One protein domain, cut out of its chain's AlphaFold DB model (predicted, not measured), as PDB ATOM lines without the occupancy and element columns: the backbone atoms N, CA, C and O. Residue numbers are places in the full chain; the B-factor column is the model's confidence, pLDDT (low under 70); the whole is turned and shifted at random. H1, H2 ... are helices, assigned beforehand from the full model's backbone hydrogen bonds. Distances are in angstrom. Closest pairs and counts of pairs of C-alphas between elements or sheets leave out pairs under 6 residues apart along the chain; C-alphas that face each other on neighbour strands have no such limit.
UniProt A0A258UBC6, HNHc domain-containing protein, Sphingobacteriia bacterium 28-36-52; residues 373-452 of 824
ATOM      1  N   ILE A 373     216.238 149.529 192.101       91.06
ATOM      2  CA  ILE A 373     216.112 150.519 193.179       91.06
ATOM      3  C   ILE A 373     217.496 150.858 193.744       91.06
ATOM      4  O   ILE A 373     217.823 152.033 193.913       91.06
ATOM      5  N   GLU A 374     218.344 149.857 193.990       89.94
ATOM      6  CA  GLU A 374     219.720 150.071 194.452       89.94
ATOM      7  C   GLU A 374     220.534 150.939 193.471       89.94
ATOM      8  O   GLU A 374     221.201 151.889 193.890       89.94
ATOM      9  N   VAL A 375     220.437 150.645 192.167       91.56
ATOM     10  CA  VAL A 375     221.131 151.375 191.088       91.56
ATOM     11  C   VAL A 375     220.774 152.861 191.085       91.56
ATOM     12  O   VAL A 375     221.633 153.683 190.782       91.56
ATOM     13  N   VAL A 376     219.537 153.225 191.432       91.12
ATOM     14  CA  VAL A 376     219.095 154.630 191.483       91.12
ATOM     15  C   VAL A 376     219.455 155.285 192.814       91.12
ATOM     16  O   VAL A 376     220.004 156.385 192.852       91.12
ATOM     17  N   THR A 377     219.154 154.615 193.920       89.19
ATOM     18  CA  THR A 377     219.215 155.212 195.260       89.19
ATOM     19  C   THR A 377     220.641 155.421 195.762       89.19
ATOM     20  O   THR A 377     220.941 156.479 196.318       89.19
ATOM     21  N   ARG A 378     221.557 154.465 195.542       88.25
ATOM     22  CA  ARG A 378     222.925 154.545 196.090       88.25
ATOM     23  C   ARG A 378     223.754 155.692 195.505       88.25
ATOM     24  O   ARG A 378     224.354 156.415 196.306       88.25
ATOM     25  N   PRO A 379     223.769 155.947 194.179       87.00
ATOM     26  CA  PRO A 379     224.437 157.127 193.635       87.00
ATOM     27  C   PRO A 379     223.902 158.438 194.213       87.00
ATOM     28  O   PRO A 379     224.686 159.320 194.558       87.00
ATOM     29  N   LEU A 380     222.579 158.565 194.371       85.62
ATOM     30  CA  LEU A 380     221.964 159.758 194.957       85.62
ATOM     31  C   LEU A 380     222.391 159.941 196.419       85.62
ATOM     32  O   LEU A 380     222.818 161.030 196.804       85.62
ATOM     33  N   SER A 381     222.375 158.865 197.213       83.81
ATOM     34  CA  SER A 381     222.851 158.887 198.600       83.81
ATOM     35  C   SER A 381     224.328 159.267 198.715       83.81
ATOM     36  O   SER A 381     224.677 160.058 199.591       83.81
ATOM     37  N   LEU A 382     225.197 158.768 197.827       81.56
ATOM     38  CA  LEU A 382     226.617 159.150 197.801       81.56
ATOM     39  C   LEU A 382     226.827 160.644 197.543       81.56
ATOM     40  O   LEU A 382     227.774 161.238 198.061       81.56
ATOM     41  N   LEU A 383     225.940 161.259 196.763       80.00
ATOM     42  CA  LEU A 383     225.949 162.695 196.490       80.00
ATOM     43  C   LEU A 383     225.260 163.522 197.583       80.00
ATOM     44  O   LEU A 383     225.193 164.748 197.466       80.00
ATOM     45  N   GLY A 384     224.750 162.878 198.638       76.94
ATOM     46  CA  GLY A 384     223.970 163.529 199.688       76.94
ATOM     47  C   GLY A 384     222.642 164.093 199.179       76.94
ATOM     48  O   GLY A 384     222.154 165.082 199.721       76.94
ATOM     49  N   ILE A 385     222.088 163.518 198.109       82.75
ATOM     50  CA  ILE A 385     220.802 163.916 197.538       82.75
ATOM     51  C   ILE A 385     219.705 163.087 198.203       82.75
ATOM     52  O   ILE A 385     219.688 161.860 198.099       82.75
ATOM     53  N   SER A 386     218.786 163.771 198.879       82.06
ATOM     54  CA  SER A 386     217.570 163.166 199.419       82.06
ATOM     55  C   SER A 386     216.602 162.825 198.286       82.06
ATOM     56  O   SER A 386     216.470 163.596 197.335       82.06
ATOM     57  N   PHE A 387     215.896 161.706 198.410       82.38
ATOM     58  CA  PHE A 387     214.859 161.273 197.474       82.38
ATOM     59  C   PHE A 387     213.664 160.691 198.231       82.38
ATOM     60  O   PHE A 387     213.820 160.180 199.343       82.38
ATOM     61  N   ASP A 388     212.476 160.771 197.634       81.62
ATOM     62  CA  ASP A 388     211.279 160.147 198.201       81.62
ATOM     63  C   ASP A 388     211.273 158.637 197.914       81.62
ATOM     64  O   ASP A 388     211.493 158.195 196.783       81.62
ATOM     65  N   LYS A 389     211.007 157.840 198.954       69.06
ATOM     66  CA  LYS A 389     211.044 156.377 198.900       69.06
ATOM     67  C   LYS A 389     210.003 155.835 197.914       69.06
ATOM     68  O   LYS A 389     210.337 154.953 197.139       69.06
ATOM     69  N   GLY A 390     208.802 156.422 197.865       79.69
ATOM     70  CA  GLY A 390     207.740 155.989 196.943       79.69
ATOM     71  C   GLY A 390     207.921 156.462 195.496       79.69
ATOM     72  O   GLY A 390     207.341 155.887 194.577       79.69
ATOM     73  N   PHE A 391     208.737 157.494 195.272       85.31
ATOM     74  CA  PHE A 391     208.969 158.034 193.935       85.31
ATOM     75  C   PHE A 391     209.856 157.115 193.092       85.31
ATOM     76  O   PHE A 391     209.528 156.825 191.941       85.31
ATOM     77  N   VAL A 392     210.951 156.615 193.676       88.19
ATOM     78  CA  VAL A 392     211.845 155.674 192.988       88.19
ATOM     79  C   VAL A 392     211.103 154.381 192.653       88.19
ATOM     80  O   VAL A 392     211.192 153.919 191.519       88.19
ATOM     81  N   ASP A 393     210.316 153.845 193.592       88.12
ATOM     82  CA  ASP A 393     209.496 152.648 193.365       88.12
ATOM     83  C   ASP A 393     208.560 152.818 192.157       88.12
ATOM     84  O   ASP A 393     208.502 151.939 191.299       88.12
ATOM     85  N   LYS A 394     207.902 153.980 192.041       87.81
ATOM     86  CA  LYS A 394     207.006 154.295 190.922       87.81
ATOM     87  C   LYS A 394     207.731 154.301 189.570       87.81
ATOM     88  O   LYS A 394     207.246 153.689 188.624       87.81
ATOM     89  N   ILE A 395     208.905 154.938 189.485       89.81
ATOM     90  CA  ILE A 395     209.720 154.943 188.254       89.81
ATOM     91  C   ILE A 395     210.095 153.513 187.856       89.81
ATOM     92  O   ILE A 395     209.999 153.143 186.687       89.81
ATOM     93  N   ILE A 396     210.535 152.702 188.823       91.56
ATOM     94  CA  ILE A 396     210.924 151.314 188.562       91.56
ATOM     95  C   ILE A 396     209.717 150.482 188.103       91.56
ATOM     96  O   ILE A 396     209.865 149.665 187.197       91.56
ATOM     97  N   GLU A 397     208.528 150.698 188.665       90.06
ATOM     98  CA  GLU A 397     207.296 150.021 188.241       90.06
ATOM     99  C   GLU A 397     206.881 150.388 186.809       90.06
ATOM    100  O   GLU A 397     206.604 149.488 186.016       90.06
ATOM    101  N   GLU A 398     206.924 151.670 186.438       89.44
ATOM    102  CA  GLU A 398     206.685 152.122 185.056       89.44
ATOM    103  C   GLU A 398     207.713 151.500 184.085       89.44
ATOM    104  O   GLU A 398     207.356 150.936 183.047       89.44
ATOM    105  N   LEU A 399     208.997 151.473 184.463       90.06
ATOM    106  CA  LEU A 399     210.055 150.821 183.681       90.06
ATOM    107  C   LEU A 399     209.853 149.306 183.523       90.06
ATOM    108  O   LEU A 399     210.190 148.753 182.474       90.06
ATOM    109  N   MET A 400     209.315 148.624 184.539       90.19
ATOM    110  CA  MET A 400     208.976 147.200 184.453       90.19
ATOM    111  C   MET A 400     207.825 146.948 183.480       90.19
ATOM    112  O   MET A 400     207.872 145.954 182.756       90.19
ATOM    113  N   ILE A 401     206.817 147.826 183.437       85.81
ATOM    114  CA  ILE A 401     205.698 147.721 182.488       85.81
ATOM    115  C   ILE A 401     206.220 147.812 181.048       85.81
ATOM    116  O   ILE A 401     205.870 146.981 180.215       85.81
ATOM    117  N   ILE A 402     207.112 148.766 180.771       82.12
ATOM    118  CA  ILE A 402     207.722 148.954 179.442       82.12
ATOM    119  C   ILE A 402     208.682 147.806 179.079       82.12
ATOM    120  O   ILE A 402     208.871 147.490 177.905       82.12
ATOM    121  N   GLY A 403     209.326 147.201 180.079       75.62
ATOM    122  CA  GLY A 403     210.342 146.160 179.919       75.62
ATOM    123  C   GLY A 403     209.836 144.715 180.003       75.62
ATOM    124  O   GLY A 403     210.649 143.819 180.250       75.62
ATOM    125  N   ASP A 404     208.532 144.481 179.820       79.06
ATOM    126  CA  ASP A 404     207.873 143.164 179.893       79.06
ATOM    127  C   ASP A 404     208.106 142.429 181.232       79.06
ATOM    128  O   ASP A 404     208.361 141.224 181.285       79.06
ATOM    129  N   GLY A 405     208.046 143.163 182.344       79.50
ATOM    130  CA  GLY A 405     208.192 142.622 183.699       79.50
ATOM    131  C   GLY A 405     209.630 142.547 184.221       79.50
ATOM    132  O   GLY A 405     209.843 142.077 185.338       79.50
ATOM    133  N   GLN A 406     210.623 143.028 183.467       85.06
ATOM    134  CA  GLN A 406     212.005 143.211 183.932       85.06
ATOM    135  C   GLN A 406     212.513 144.613 183.601       85.06
ATOM    136  O   GLN A 406     212.050 145.240 182.654       85.06
ATOM    137  N   ILE A 407     213.514 145.103 184.339       90.88
ATOM    138  CA  ILE A 407     214.080 146.426 184.071       90.88
ATOM    139  C   ILE A 407     215.229 146.303 183.082       90.88
ATOM    140  O   ILE A 407     216.283 145.717 183.358       90.88
ATOM    141  N   TYR A 408     215.036 146.908 181.916       89.69
ATOM    142  CA  TYR A 408     216.083 147.020 180.921       89.69
ATOM    143  C   TYR A 408     217.005 148.209 181.264       89.69
ATOM    144  O   TYR A 408     216.531 149.348 181.300       89.69
ATOM    145  N   PRO A 409     218.313 147.987 181.521       92.00
ATOM    146  CA  PRO A 409     219.213 149.041 182.003       92.00
ATOM    147  C   PRO A 409     219.262 150.321 181.151       92.00
ATOM    148  O   PRO A 409     219.324 151.394 181.747       92.00
ATOM    149  N   PRO A 410     219.197 150.267 179.803       90.19
ATOM    150  CA  PRO A 410     219.182 151.466 178.967       90.19
ATOM    151  C   PRO A 410     218.036 152.420 179.304       90.19
ATOM    152  O   PRO A 410     218.257 153.624 179.380       90.19
ATOM    153  N   TYR A 411     216.835 151.896 179.572       89.94
ATOM    154  CA  TYR A 411     215.692 152.731 179.945       89.94
ATOM    155  C   TYR A 411     215.891 153.405 181.291       89.94
ATOM    156  O   TYR A 411     215.694 154.611 181.403       89.94
ATOM    157  N   LEU A 412     216.355 152.643 182.284       93.12
ATOM    158  CA  LEU A 412     216.679 153.186 183.597       93.12
ATOM    159  C   LEU A 412     217.713 154.309 183.480       93.12
ATOM    160  O   LEU A 412     217.537 155.369 184.066       93.12
ATOM    161  N   GLN A 413     218.769 154.112 182.691       92.62
ATOM    162  CA  GLN A 413     219.824 155.112 182.547       92.62
ATOM    163  C   GLN A 413     219.365 156.374 181.808       92.62
ATOM    164  O   GLN A 413     219.769 157.465 182.204       92.62
ATOM    165  N   ILE A 414     218.532 156.250 180.768       89.50
ATOM    166  CA  ILE A 414     217.942 157.403 180.065       89.50
ATOM    167  C   ILE A 414     217.074 158.210 181.039       89.50
ATOM    168  O   ILE A 414     217.305 159.402 181.228       89.50
ATOM    169  N   VAL A 415     216.130 157.541 181.708       90.75
ATOM    170  CA  VAL A 415     215.177 158.182 182.624       90.75
ATOM    171  C   VAL A 415     215.892 158.831 183.802       90.75
ATOM    172  O   VAL A 415     215.687 160.009 184.081       90.75
ATOM    173  N   CYS A 416     216.770 158.096 184.485       91.81
ATOM    174  CA  CYS A 416     217.476 158.625 185.647       91.81
ATOM    175  C   CYS A 416     218.451 159.744 185.278       91.81
ATOM    176  O   CYS A 416     218.628 160.660 186.076       91.81
ATOM    177  N   SER A 417     219.064 159.707 184.090       90.81
ATOM    178  CA  SER A 417     219.909 160.813 183.639       90.81
ATOM    179  C   SER A 417     219.089 162.071 183.374       90.81
ATOM    180  O   SER A 417     219.467 163.130 183.865       90.81
ATOM    181  N   GLU A 418     217.957 161.966 182.672       88.00
ATOM    182  CA  GLU A 418     217.097 163.125 182.399       88.00
ATOM    183  C   GLU A 418     216.558 163.733 183.702       88.00
ATOM    184  O   GLU A 418     216.739 164.922 183.959       88.00
ATOM    185  N   LEU A 419     216.004 162.910 184.597       88.88
ATOM    186  CA  LEU A 419     215.520 163.376 185.901       88.88
ATOM    187  C   LEU A 419     216.636 164.013 186.743       88.88
ATOM    188  O   LEU A 419     216.399 164.985 187.464       88.88
ATOM    189  N   PHE A 420     217.864 163.495 186.658       88.75
ATOM    190  CA  PHE A 420     219.009 164.069 187.360       88.75
ATOM    191  C   PHE A 420     219.447 165.415 186.770       88.75
ATOM    192  O   PHE A 420     219.811 166.315 187.529       88.75
ATOM    193  N   GLU A 421     219.389 165.594 185.448       86.56
ATOM    194  CA  GLU A 421     219.642 166.891 184.810       86.56
ATOM    195  C   GLU A 421     218.577 167.928 185.198       86.56
ATOM    196  O   GLU A 421     218.924 169.065 185.532       86.56
ATOM    197  N   GLN A 422     217.301 167.531 185.266       83.88
ATOM    198  CA  GLN A 422     216.215 168.394 185.756       83.88
ATOM    199  C   GLN A 422     216.410 168.780 187.228       83.88
ATOM    200  O   GLN A 422     216.299 169.948 187.600       83.88
ATOM    201  N   PHE A 423     216.783 167.822 188.077       84.06
ATOM    202  CA  PHE A 423     217.145 168.101 189.466       84.06
ATOM    203  C   PHE A 423     218.322 169.085 189.565       84.06
ATOM    204  O   PHE A 423     218.305 170.033 190.360       84.06
ATOM    205  N   ARG A 424     219.363 168.877 188.746       81.75
ATOM    206  CA  ARG A 424     220.560 169.723 188.732       81.75
ATOM    207  C   ARG A 424     220.224 171.150 188.298       81.75
ATOM    208  O   ARG A 424     220.736 172.084 188.914       81.75
ATOM    209  N   SER A 425     219.386 171.332 187.278       79.88
ATOM    210  CA  SER A 425     219.011 172.658 186.771       79.88
ATOM    211  C   SER A 425     218.264 173.481 187.829       79.88
ATOM    212  O   SER A 425     218.637 174.629 188.069       79.88
ATOM    213  N   GLN A 426     217.323 172.867 188.554       76.12
ATOM    214  CA  GLN A 426     216.555 173.511 189.629       76.12
ATOM    215  C   GLN A 426     217.426 173.909 190.830       76.12
ATOM    216  O   GLN A 426     217.292 175.000 191.384       76.12
ATOM    217  N   LYS A 427     218.384 173.060 191.221       69.19
ATOM    218  CA  LYS A 427     219.321 173.362 192.318       69.19
ATOM    219  C   LYS A 427     220.344 174.445 191.952       69.19
ATOM    220  O   LYS A 427     220.911 175.093 192.830       69.19
ATOM    221  N   LEU A 428     220.621 174.631 190.661       62.06
ATOM    222  CA  LEU A 428     221.459 175.728 190.178       62.06
ATOM    223  C   LEU A 428     220.717 177.069 190.166       62.06
ATOM    224  O   LEU A 428     221.375 178.103 190.290       62.06
ATOM    225  N   SER A 429     219.388 177.053 190.038       60.28
ATOM    226  CA  SER A 429     218.544 178.249 190.090       60.28
ATOM    227  C   SER A 429     218.109 178.640 191.507       60.28
ATOM    228  O   SER A 429     218.057 179.836 191.792       60.28
ATOM    229  N   ASP A 430     217.866 177.681 192.411       56.44
ATOM    230  CA  ASP A 430     217.308 177.937 193.748       56.44
ATOM    231  C   ASP A 430     218.248 177.579 194.914       56.44
ATOM    232  O   ASP A 430     218.901 176.539 194.942       56.44
ATOM    233  N   LYS A 431     218.269 178.432 195.952       52.44
ATOM    234  CA  LYS A 431     219.009 178.227 197.221       52.44
ATOM    235  C   LYS A 431     218.276 177.312 198.225       52.44
ATOM    236  O   LYS A 431     218.480 177.461 199.429       52.44
ATOM    237  N   GLN A 432     217.394 176.423 197.770       53.19
ATOM    238  CA  GLN A 432     216.629 175.509 198.633       53.19
ATOM    239  C   GLN A 432     217.159 174.069 198.580       53.19
ATOM    240  O   GLN A 432     217.854 173.672 197.643       53.19
ATOM    241  N   ASP A 433     216.792 173.284 199.595       60.69
ATOM    242  CA  ASP A 433     217.006 171.837 199.656       60.69
ATOM    243  C   ASP A 433     216.086 171.128 198.647       60.69
ATOM    244  O   ASP A 433     215.013 170.633 198.988       60.69
ATOM    245  N   VAL A 434     216.485 171.122 197.373       65.12
ATOM    246  CA  VAL A 434     215.800 170.357 196.321       65.12
ATOM    247  C   VAL A 434     215.919 168.864 196.646       65.12
ATOM    248  O   VAL A 434     217.022 168.365 196.896       65.12
ATOM    249  N   VAL A 435     214.786 168.160 196.640       76.88
ATOM    250  CA  VAL A 435     214.673 166.707 196.843       76.88
ATOM    251  C   VAL A 435     214.412 166.053 195.488       76.88
ATOM    252  O   VAL A 435     213.701 166.606 194.654       76.88
ATOM    253  N   PHE A 436     214.995 164.881 195.251       81.00
ATOM    254  CA  PHE A 436     214.704 164.075 194.072       81.00
ATOM    255  C   PHE A 436     213.368 163.338 194.283       81.00
ATOM    256  O   PHE A 436     213.329 162.232 194.824       81.00
ATOM    257  N   ASP A 437     212.260 164.009 193.963       78.69
ATOM    258  CA  ASP A 437     210.895 163.575 194.282       78.69
ATOM    259  C   ASP A 437     209.920 163.745 193.100       78.69
ATOM    260  O   ASP A 437     210.288 164.143 191.993       78.69
ATOM    261  N   SER A 438     208.640 163.460 193.353       74.25
ATOM    262  CA  SER A 438     207.574 163.548 192.356       74.25
ATOM    263  C   SER A 438     207.365 164.943 191.762       74.25
ATOM    264  O   SER A 438     206.714 165.046 190.729       74.25
ATOM    265  N   LYS A 439     207.881 166.021 192.373       73.81
ATOM    266  CA  LYS A 439     207.778 167.383 191.818       73.81
ATOM    267  C   LYS A 439     208.686 167.581 190.609       73.81
ATOM    268  O   LYS A 439     208.488 168.534 189.860       73.81
ATOM    269  N   LEU A 440     209.657 166.688 190.410       68.50
ATOM    270  CA  LEU A 440     210.446 166.629 189.184       68.50
ATOM    271  C   LEU A 440     209.629 166.099 187.997       68.50
ATOM    272  O   LEU A 440     210.033 166.317 186.863       68.50
ATOM    273  N   VAL A 441     208.499 165.424 188.237       66.56
ATOM    274  CA  VAL A 441     207.677 164.809 187.186       66.56
ATOM    275  C   VAL A 441     206.429 165.641 186.902       66.56
ATOM    276  O   VAL A 441     205.686 166.039 187.795       66.56
ATOM    277  N   ASN A 442     206.183 165.861 185.615       68.56
ATOM    278  CA  ASN A 442     204.950 166.387 185.036       68.56
ATOM    279  C   ASN A 442     204.616 165.554 183.780       68.56
ATOM    280  O   ASN A 442     205.351 164.619 183.464       68.56
ATOM    281  N   ASP A 443     203.547 165.880 183.051       60.28
ATOM    282  CA  ASP A 443     203.147 165.108 181.859       60.28
ATOM    283  C   ASP A 443     204.256 165.011 180.784       60.28
ATOM    284  O   ASP A 443     204.307 164.032 180.048       60.28
ATOM    285  N   SER A 444     205.184 165.977 180.720       59.09
ATOM    286  CA  SER A 444     206.364 165.951 179.831       59.09
ATOM    287  C   SER A 444     207.594 165.224 180.404       59.09
ATOM    288  O   SER A 444     208.609 165.123 179.726       59.09
ATOM    289  N   LEU A 445     207.531 164.724 181.640       69.06
ATOM    290  CA  LEU A 445     208.629 164.043 182.344       69.06
ATOM    291  C   LEU A 445     208.190 162.687 182.934       69.06
ATOM    292  O   LEU A 445     208.827 162.180 183.859       69.06
ATOM    293  N   SER A 446     207.105 162.089 182.422       80.81
ATOM    294  CA  SER A 446     206.774 160.687 182.717       80.81
ATOM    295  C   SER A 446     207.813 159.739 182.112       80.81
ATOM    296  O   SER A 446     208.523 160.103 181.170       80.81
ATOM    297  N   VAL A 447     207.909 158.505 182.620       82.31
ATOM    298  CA  VAL A 447     208.851 157.507 182.088       82.31
ATOM    299  C   VAL A 447     208.610 157.271 180.593       82.31
ATOM    300  O   VAL A 447     209.561 157.276 179.807       82.31
ATOM    301  N   GLU A 448     207.349 157.131 180.175       80.94
ATOM    302  CA  GLU A 448     206.986 156.972 178.767       80.94
ATOM    303  C   GLU A 448     207.337 158.206 177.934       80.94
ATOM    304  O   GLU A 448     207.825 158.048 176.814       80.94
ATOM    305  N   ALA A 449     207.122 159.417 178.459       80.56
ATOM    306  CA  ALA A 449     207.438 160.655 177.751       80.56
ATOM    307  C   ALA A 449     208.949 160.813 177.561       80.56
ATOM    308  O   ALA A 449     209.383 161.050 176.442       80.56
ATOM    309  N   ILE A 450     209.758 160.583 178.602       84.06
ATOM    310  CA  ILE A 450     211.224 160.696 178.524       84.06
ATOM    311  C   ILE A 450     211.796 159.684 177.525       84.06
ATOM    312  O   ILE A 450     212.623 160.029 176.679       84.06
ATOM    313  N   ILE A 451     211.354 158.424 177.593       81.38
ATOM    314  CA  ILE A 451     211.792 157.393 176.643       81.38
ATOM    315  C   ILE A 451     211.300 157.727 175.229       81.38
ATOM    316  O   ILE A 451     212.045 157.555 174.264       81.38
ATOM    317  N   GLY A 452     210.058 158.201 175.107       76.44
ATOM    318  CA  GLY A 452     209.462 158.645 173.854       76.44
ATOM    319  C   GLY A 452     210.266 159.770 173.214       76.44
ATOM    320  O   GLY A 452     210.651 159.641 172.056       76.44
TER     321      GLY A 452
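What this domain is: This is residues 373 to 452 of the 824 residues of the protein "HNHc domain-containing protein" of Sphingobacteriia bacterium 28-36-52 (UniProt A0A258UBC6). Three helices, H1, H2 and H3, make a triangle at slanted angles, and the long H3 gives the longest axis. The short H4 crosses H3 and packs on H2 and H3, after the long link of residues 430 to 446 folds back from the far end of H3. The printed part has 80 residues with four named helices, in the order H1, H2, H3, H4, and no named strand; the class is all helix. It is compact, with a radius of gyration of the C-alphas of 12.3 A, and elongated in outline, spanning 41 by 26 by 19 A.

How they stand to each other: H1, residues 373 to 382, forms a helical hairpin with H2, residues 389 to 402, opposite ways at a steep tilt of 41 degrees. They touch through residues 392 to 396 of H2 alone; the closest C-alphas, of Ile 373 and Val 392, are 6.7 A apart. H2 is the hub, touching three helices. H2 and H3, residues 409 to 429, are a helical hairpin too, at a steep tilt of 40 degrees; they only just touch, with 3 pairs of C-alphas within 8 A, the closest being Leu 399 and Tyr 411 at 7.0 A. H4, residues 447 to 452, is about perpendicular to H3 at 79 degrees and touches its residues 411 to 418 alone, closest at the C-alphas of Val 415 and Ile 450, 6.2 A. H4 also touches H2, closest at the C-alphas of Glu 398 and Val 447, 6.5 A. H1 and H4 are apart. Every O i to N i+4 pair is within hydrogen-bond range in H3 and H4, against 4 of 6 in H1 and 9 of 10 in H2.

Where its parts are: H1 begins at C-alpha 373 (216.112, 150.519, 193.179). H2 is 21.1 A long and H3 30.3 A, ending at C-alpha 429 (218.544, 178.249, 190.090). H4 ends at C-alpha 452 (209.462, 158.645, 173.854).

The domain as a whole: The two C-alphas farthest apart, of Asp 404 and Lys 431, are 40.7 A apart. The printed part has no cut, and the link from H3 to H4 is long. The pLDDT is under 70 at residue 389, residues 427 to 434 and residues 440 to 445.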